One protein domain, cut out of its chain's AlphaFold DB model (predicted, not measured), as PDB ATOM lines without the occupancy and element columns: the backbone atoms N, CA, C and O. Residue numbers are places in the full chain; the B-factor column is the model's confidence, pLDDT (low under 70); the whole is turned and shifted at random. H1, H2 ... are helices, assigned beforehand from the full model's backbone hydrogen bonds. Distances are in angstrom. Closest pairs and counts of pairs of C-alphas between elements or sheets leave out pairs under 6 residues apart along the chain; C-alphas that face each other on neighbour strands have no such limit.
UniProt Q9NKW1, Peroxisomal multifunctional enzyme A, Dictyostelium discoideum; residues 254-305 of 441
ATOM      1  N   TYR A 254     113.703 112.672  80.454       89.89
ATOM      2  CA  TYR A 254     113.139 112.405  79.134       89.89
ATOM      3  C   TYR A 254     114.259 112.217  78.113       89.89
ATOM      4  O   TYR A 254     115.155 113.051  78.000       89.89
ATOM      5  N   MET A 255     114.182 111.120  77.360       88.02
ATOM      6  CA  MET A 255     115.106 110.772  76.284       88.02
ATOM      7  C   MET A 255     114.283 110.336  75.072       88.02
ATOM      8  O   MET A 255     113.502 109.392  75.172       88.02
ATOM      9  N   LYS A 256     114.445 111.027  73.939       85.38
ATOM     10  CA  LYS A 256     113.684 110.754  72.708       85.38
ATOM     11  C   LYS A 256     113.982 109.362  72.137       85.38
ATOM     12  O   LYS A 256     113.050 108.613  71.874       85.38
ATOM     13  N   ASP A 257     115.262 109.000  72.039       88.51
ATOM     14  CA  ASP A 257     115.709 107.686  71.553       88.51
ATOM     15  C   ASP A 257     116.194 106.839  72.739       88.51
ATOM     16  O   ASP A 257     117.401 106.709  72.964       88.51
ATOM     17  N   LEU A 258     115.251 106.369  73.559       90.67
ATOM     18  CA  LEU A 258     115.512 105.617  74.790       90.67
ATOM     19  C   LEU A 258     116.134 104.242  74.481       90.67
ATOM     20  O   LEU A 258     115.504 103.413  73.830       90.67
ATOM     21  N   THR A 259     117.336 103.983  75.001       95.71
ATOM     22  CA  THR A 259     117.983 102.657  74.973       95.71
ATOM     23  C   THR A 259     118.393 102.239  76.391       95.71
ATOM     24  O   THR A 259     118.541 103.115  77.254       95.71
ATOM     25  N   PRO A 260     118.594 100.936  76.670       97.62
ATOM     26  CA  PRO A 260     119.114 100.475  77.958       97.62
ATOM     27  C   PRO A 260     120.433 101.153  78.363       97.62
ATOM     28  O   PRO A 260     120.612 101.490  79.531       97.62
ATOM     29  N   GLU A 261     121.327 101.418  77.406       97.55
ATOM     30  CA  GLU A 261     122.607 102.100  77.635       97.55
ATOM     31  C   GLU A 261     122.380 103.538  78.098       97.55
ATOM     32  O   GLU A 261     122.910 103.936  79.129       97.55
ATOM     33  N   LYS A 262     121.500 104.294  77.426       94.66
ATOM     34  CA  LYS A 262     121.170 105.659  77.861       94.66
ATOM     35  C   LYS A 262     120.488 105.693  79.230       94.66
ATOM     36  O   LYS A 262     120.714 106.639  79.983       94.66
ATOM     37  N   ILE A 263     119.676 104.686  79.574       96.01
ATOM     38  CA  ILE A 263     119.098 104.549  80.924       96.01
ATOM     39  C   ILE A 263     120.210 104.355  81.957       96.01
ATOM     40  O   ILE A 263     120.220 105.064  82.961       96.01
ATOM     41  N   LYS A 264     121.151 103.438  81.701       97.31
ATOM     42  CA  LYS A 264     122.316 103.200  82.563       97.31
ATOM     43  C   LYS A 264     123.150 104.475  82.732       97.31
ATOM     44  O   LYS A 264     123.463 104.843  83.861       97.31
ATOM     45  N   ASP A 265     123.447 105.174  81.638       95.75
ATOM     46  CA  ASP A 265     124.272 106.390  81.635       95.75
ATOM     47  C   ASP A 265     123.598 107.569  82.358       95.75
ATOM     48  O   ASP A 265     124.275 108.452  82.881       95.75
ATOM     49  N   ASN A 266     122.261 107.580  82.435       94.13
ATOM     50  CA  ASN A 266     121.483 108.609  83.132       94.13
ATOM     51  C   ASN A 266     120.905 108.128  84.478       94.13
ATOM     52  O   ASN A 266     120.076 108.830  85.062       94.13
ATOM     53  N   TRP A 267     121.325 106.969  85.003       96.67
ATOM     54  CA  TRP A 267     120.703 106.361  86.189       96.67
ATOM     55  C   TRP A 267     120.732 107.277  87.420       96.67
ATOM     56  O   TRP A 267     119.700 107.469  88.061       96.67
ATOM     57  N   ALA A 268     121.861 107.954  87.664       95.91
ATOM     58  CA  ALA A 268     122.011 108.910  88.766       95.91
ATOM     59  C   ALA A 268     120.986 110.063  88.713       95.91
ATOM     60  O   ALA A 268     120.538 110.558  89.745       95.91
ATOM     61  N   GLN A 269     120.577 110.490  87.512       92.59
ATOM     62  CA  GLN A 269     119.531 111.505  87.349       92.59
ATOM     63  C   GLN A 269     118.125 110.914  87.527       92.59
ATOM     64  O   GLN A 269     117.238 111.584  88.056       92.59
ATOM     65  N   ILE A 270     117.911 109.667  87.094       94.30
ATOM     66  CA  ILE A 270     116.631 108.956  87.225       94.30
ATOM     67  C   ILE A 270     116.292 108.711  88.703       94.30
ATOM     68  O   ILE A 270     115.139 108.906  89.099       94.30
ATOM     69  N   GLU A 271     117.278 108.321  89.512       95.16
ATOM     70  CA  GLU A 271     117.105 108.031  90.943       95.16
ATOM     71  C   GLU A 271     117.249 109.262  91.858       95.16
ATOM     72  O   GLU A 271     116.954 109.171  93.049       95.16
ATOM     73  N   SER A 272     117.642 110.428  91.324       94.97
ATOM     74  CA  SER A 272     117.761 111.655  92.120       94.97
ATOM     75  C   SER A 272     116.397 112.167  92.600       94.97
ATOM     76  O   SER A 272     115.466 112.431  91.828       94.97
ATOM     77  N   PHE A 273     116.307 112.384  93.911       95.11
ATOM     78  CA  PHE A 273     115.155 112.975  94.588       95.11
ATOM     79  C   PHE A 273     115.373 114.444  94.985       95.11
ATOM     80  O   PHE A 273     114.586 114.965  95.774       95.11
ATOM     81  N   ASP A 274     116.369 115.135  94.415       92.72
ATOM     82  CA  ASP A 274     116.674 116.543  94.737       92.72
ATOM     83  C   ASP A 274     115.558 117.513  94.312       92.72
ATOM     84  O   ASP A 274     115.377 118.581  94.897       92.72
ATOM     85  N   ASN A 275     114.773 117.140  93.295       88.81
ATOM     86  CA  ASN A 275     113.627 117.915  92.813       88.81
ATOM     87  C   ASN A 275     112.395 117.020  92.586       88.81
ATOM     88  O   ASN A 275     111.974 116.799  91.445       88.81
ATOM     89  N   PRO A 276     111.826 116.456  93.660       92.15
ATOM     90  CA  PRO A 276     110.804 115.439  93.551       92.15
ATOM     91  C   PRO A 276     109.428 116.046  93.252       92.15
ATOM     92  O   PRO A 276     109.164 117.231  93.461       92.15
ATOM     93  N   SER A 277     108.509 115.194  92.817       90.83
ATOM     94  CA  SER A 277     107.078 115.484  92.732       90.83
ATOM     95  C   SER A 277     106.278 114.560  93.650       90.83
ATOM     96  O   SER A 277     106.738 113.484  94.026       90.83
ATOM     97  N   TYR A 278     105.061 114.980  94.002       93.81
ATOM     98  CA  TYR A 278     104.152 114.237  94.882       93.81
ATOM     99  C   TYR A 278     102.805 114.026  94.179       93.81
ATOM    100  O   TYR A 278     101.824 114.671  94.552       93.81
ATOM    101  N   PRO A 279     102.753 113.222  93.101       89.95
ATOM    102  CA  PRO A 279     101.513 113.004  92.365       89.95
ATOM    103  C   PRO A 279     100.454 112.356  93.269       89.95
ATOM    104  O   PRO A 279     100.725 111.378  93.960       89.95
ATOM    105  N   THR A 280      99.238 112.895  93.234       88.99
ATOM    106  CA  THR A 280      98.088 112.467  94.054       88.99
ATOM    107  C   THR A 280      96.996 111.763  93.244       88.99
ATOM    108  O   THR A 280      96.012 111.281  93.802       88.99
ATOM    109  N   SER A 281      97.152 111.685  91.918       90.08
ATOM    110  CA  SER A 281      96.225 110.991  91.023       90.08
ATOM    111  C   SER A 281      96.931 110.411  89.795       90.08
ATOM    112  O   SER A 281      97.995 110.882  89.382       90.08
ATOM    113  N   ALA A 282      96.291 109.431  89.149       91.29
ATOM    114  CA  ALA A 282      96.754 108.895  87.868       91.29
ATOM    115  C   ALA A 282      96.864 109.995  86.789       91.29
ATOM    116  O   ALA A 282      97.830 110.025  86.029       91.29
ATOM    117  N   SER A 283      95.931 110.956  86.780       91.01
ATOM    118  CA  SER A 283      95.950 112.090  85.848       91.01
ATOM    119  C   SER A 283      97.170 112.995  86.042       91.01
ATOM    120  O   SER A 283      97.751 113.455  85.058       91.01
ATOM    121  N   GLU A 284      97.584 113.261  87.286       89.36
ATOM    122  CA  GLU A 284      98.805 114.031  87.569       89.36
ATOM    123  C   GLU A 284     100.062 113.274  87.133       89.36
ATOM    124  O   GLU A 284     100.998 113.883  86.606       89.36
ATOM    125  N   SER A 285     100.066 111.947  87.296       90.33
ATOM    126  CA  SER A 285     101.164 111.106  86.820       90.33
ATOM    127  C   SER A 285     101.353 111.241  85.305       90.33
ATOM    128  O   SER A 285     102.440 111.629  84.866       90.33
ATOM    129  N   VAL A 286     100.277 111.031  84.530       91.12
ATOM    130  CA  VAL A 286     100.261 111.144  83.058       91.12
ATOM    131  C   VAL A 286     100.606 112.561  82.597       91.12
ATOM    132  O   VAL A 286     101.402 112.734  81.677       91.12
ATOM    133  N   SER A 287     100.073 113.588  83.265       89.03
ATOM    134  CA  SER A 287     100.375 114.988  82.931       89.03
ATOM    135  C   SER A 287     101.867 115.306  83.069       89.03
ATOM    136  O   SER A 287     102.408 116.056  82.260       89.03
ATOM    137  N   GLY A 288     102.545 114.718  84.063       85.86
ATOM    138  CA  GLY A 288     103.995 114.848  84.220       85.86
ATOM    139  C   GLY A 288     104.776 114.239  83.052       85.86
ATOM    140  O   GLY A 288     105.700 114.871  82.550       85.86
ATOM    141  N   ILE A 289     104.360 113.062  82.574       87.58
ATOM    142  CA  ILE A 289     104.971 112.398  81.411       87.58
ATOM    143  C   ILE A 289     104.765 113.241  80.146       87.58
ATOM    144  O   ILE A 289     105.712 113.506  79.414       87.58
ATOM    145  N   LEU A 290     103.548 113.730  79.903       88.01
ATOM    146  CA  LEU A 290     103.267 114.576  78.738       88.01
ATOM    147  C   LEU A 290     104.029 115.910  78.789       88.01
ATOM    148  O   LEU A 290     104.464 116.406  77.753       88.01
ATOM    149  N   ALA A 291     104.219 116.494  79.974       85.56
ATOM    150  CA  ALA A 291     105.043 117.691  80.137       85.56
ATOM    151  C   ALA A 291     106.516 117.432  79.776       85.56
ATOM    152  O   ALA A 291     107.137 118.283  79.143       85.56
ATOM    153  N   ALA A 292     107.037 116.253  80.128       84.48
ATOM    154  CA  ALA A 292     108.377 115.799  79.769       84.48
ATOM    155  C   ALA A 292     108.557 115.653  78.251       84.48
ATOM    156  O   ALA A 292     109.501 116.179  77.675       84.48
ATOM    157  N   VAL A 293     107.607 114.995  77.583       85.11
ATOM    158  CA  VAL A 293     107.631 114.817  76.121       85.11
ATOM    159  C   VAL A 293     107.575 116.170  75.402       85.11
ATOM    160  O   VAL A 293     108.272 116.398  74.415       85.11
ATOM    161  N   ASN A 294     106.776 117.105  75.918       83.15
ATOM    162  CA  ASN A 294     106.593 118.421  75.311       83.15
ATOM    163  C   ASN A 294     107.742 119.405  75.571       83.15
ATOM    164  O   ASN A 294     107.772 120.455  74.925       83.15
ATOM    165  N   SER A 295     108.682 119.115  76.478       72.66
ATOM    166  CA  SER A 295     109.778 120.045  76.782       72.66
ATOM    167  C   SER A 295     110.851 120.125  75.690       72.66
ATOM    168  O   SER A 295     111.739 120.957  75.834       72.66
ATOM    169  N   LYS A 296     110.754 119.315  74.618       63.59
ATOM    170  CA  LYS A 296     111.631 119.310  73.425       63.59
ATOM    171  C   LYS A 296     113.111 119.600  73.757       63.59
ATOM    172  O   LYS A 296     113.581 120.697  73.455       63.59
ATOM    173  N   PRO A 297     113.843 118.650  74.370       58.49
ATOM    174  CA  PRO A 297     115.299 118.755  74.476       58.49
ATOM    175  C   PRO A 297     115.925 119.046  73.111       58.49
ATOM    176  O   PRO A 297     115.423 118.548  72.099       58.49
ATOM    177  N   ALA A 298     117.016 119.813  73.078       51.92
ATOM    178  CA  ALA A 298     117.880 119.844  71.902       51.92
ATOM    179  C   ALA A 298     118.411 118.423  71.620       51.92
ATOM    180  O   ALA A 298     118.585 117.629  72.549       51.92
ATOM    181  N   ASP A 299     118.633 118.082  70.346       52.69
ATOM    182  CA  ASP A 299     119.129 116.755  69.967       52.69
ATOM    183  C   ASP A 299     120.452 116.454  70.701       52.69
ATOM    184  O   ASP A 299     121.414 117.211  70.604       52.69
ATOM    185  N   GLY A 300     120.488 115.353  71.460       51.72
ATOM    186  CA  GLY A 300     121.662 114.917  72.231       51.72
ATOM    187  C   GLY A 300     121.701 115.329  73.709       51.72
ATOM    188  O   GLY A 300     122.533 114.796  74.439       51.72
ATOM    189  N   GLU A 301     120.798 116.189  74.192       53.87
ATOM    190  CA  GLU A 301     120.733 116.570  75.613       53.87
ATOM    191  C   GLU A 301     119.637 115.809  76.377       53.87
ATOM    192  O   GLU A 301     118.492 115.701  75.931       53.87
ATOM    193  N   SER A 302     119.962 115.314  77.575       53.04
ATOM    194  CA  SER A 302     118.957 114.902  78.553       53.04
ATOM    195  C   SER A 302     118.427 116.139  79.280       53.04
ATOM    196  O   SER A 302     119.166 116.885  79.920       53.04
ATOM    197  N   VAL A 303     117.120 116.384  79.185       54.43
ATOM    198  CA  VAL A 303     116.478 117.445  79.971       54.43
ATOM    199  C   VAL A 303     115.929 116.821  81.238       54.43
ATOM    200  O   VAL A 303     115.044 115.960  81.190       54.43
ATOM    201  N   LEU A 304     116.423 117.301  82.382       55.48
ATOM    202  CA  LEU A 304     115.765 117.093  83.665       55.48
ATOM    203  C   LEU A 304     114.327 117.584  83.537       55.48
ATOM    204  O   LEU A 304     114.067 118.782  83.362       55.48
ATOM    205  N   VAL A 305     113.388 116.649  83.631       52.95
ATOM    206  CA  VAL A 305     111.966 116.957  83.588       52.95
ATOM    207  C   VAL A 305     111.660 117.684  84.880       52.95
ATOM    208  O   VAL A 305     111.443 117.072  85.917       52.95
TER     209      VAL A 305
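This is residues 254 to 305 of the 441 residues of the protein "Peroxisomal multifunctional enzyme A" of Dictyostelium discoideum (UniProt Q9NKW1). The printed part is a loose, open ring of chain: the short helices H1 and H2 make a corner at one end, H3 makes much of one long side, and the link of residues 271 to 281 sweeps along the opposite side to reach H3. After H3 the tail runs back toward the H1 end and then folds inward, and the last printed residue, Val 305, comes near the first, Tyr 254. The printed part has 52 residues with three named helices, in the order H1, H2, H3, and no named strand. The class is all helix, though under half of the residues, 23 of the 52, are in named elements. The whole is only just compact, close to loose, with a radius of gyration of the C-alphas of 11.8 A and spans of 31 by 22 by 17 A.

Start at Tyr 254 and go along to H1, residues 260 to 265. One residue further on, past Asn 266, you find H2, residues 267 to 270. H1 and H2 are joined by a tight link and meet only through their link. From there a long link of 11 residues leads to H3, residues 282 to 294. H3 is apart from H1, with no C-alpha of the one within 8 A of the other. By the same test H3 is apart from H2. Look at the backbone O and N atoms: in H1 and H3 every O i to N i+4 pair is within hydrogen-bond range. H2 is too short for such a pair, but its one O i to N i+3 pair is within range.

Find C-alpha 260, where H1 begins, at (119.114, 100.475, 77.958); from there H1 runs 8.7 A to C-alpha 265. H2 measures 4.9 A from C-alpha 267 to C-alpha 270. Find C-alpha 282 at (96.754, 108.895, 87.868); there H3, the longest helix with 13 residues, begins. It runs 18.6 A to C-alpha 294 at (106.593, 118.421, 75.311).

The two C-alphas farthest apart are those of Thr 280 and Asp 299, at 32.3 A. Compare the two ends: the C-alphas of Tyr 254 and Val 305 are 6.5 A apart. The printed part has no cut, and the link from H2 to H3 is long. In the B-factor column the mean pLDDT of the printed part of this model is 84.0, and residues 296 to 305 are under 70, where confidence is low.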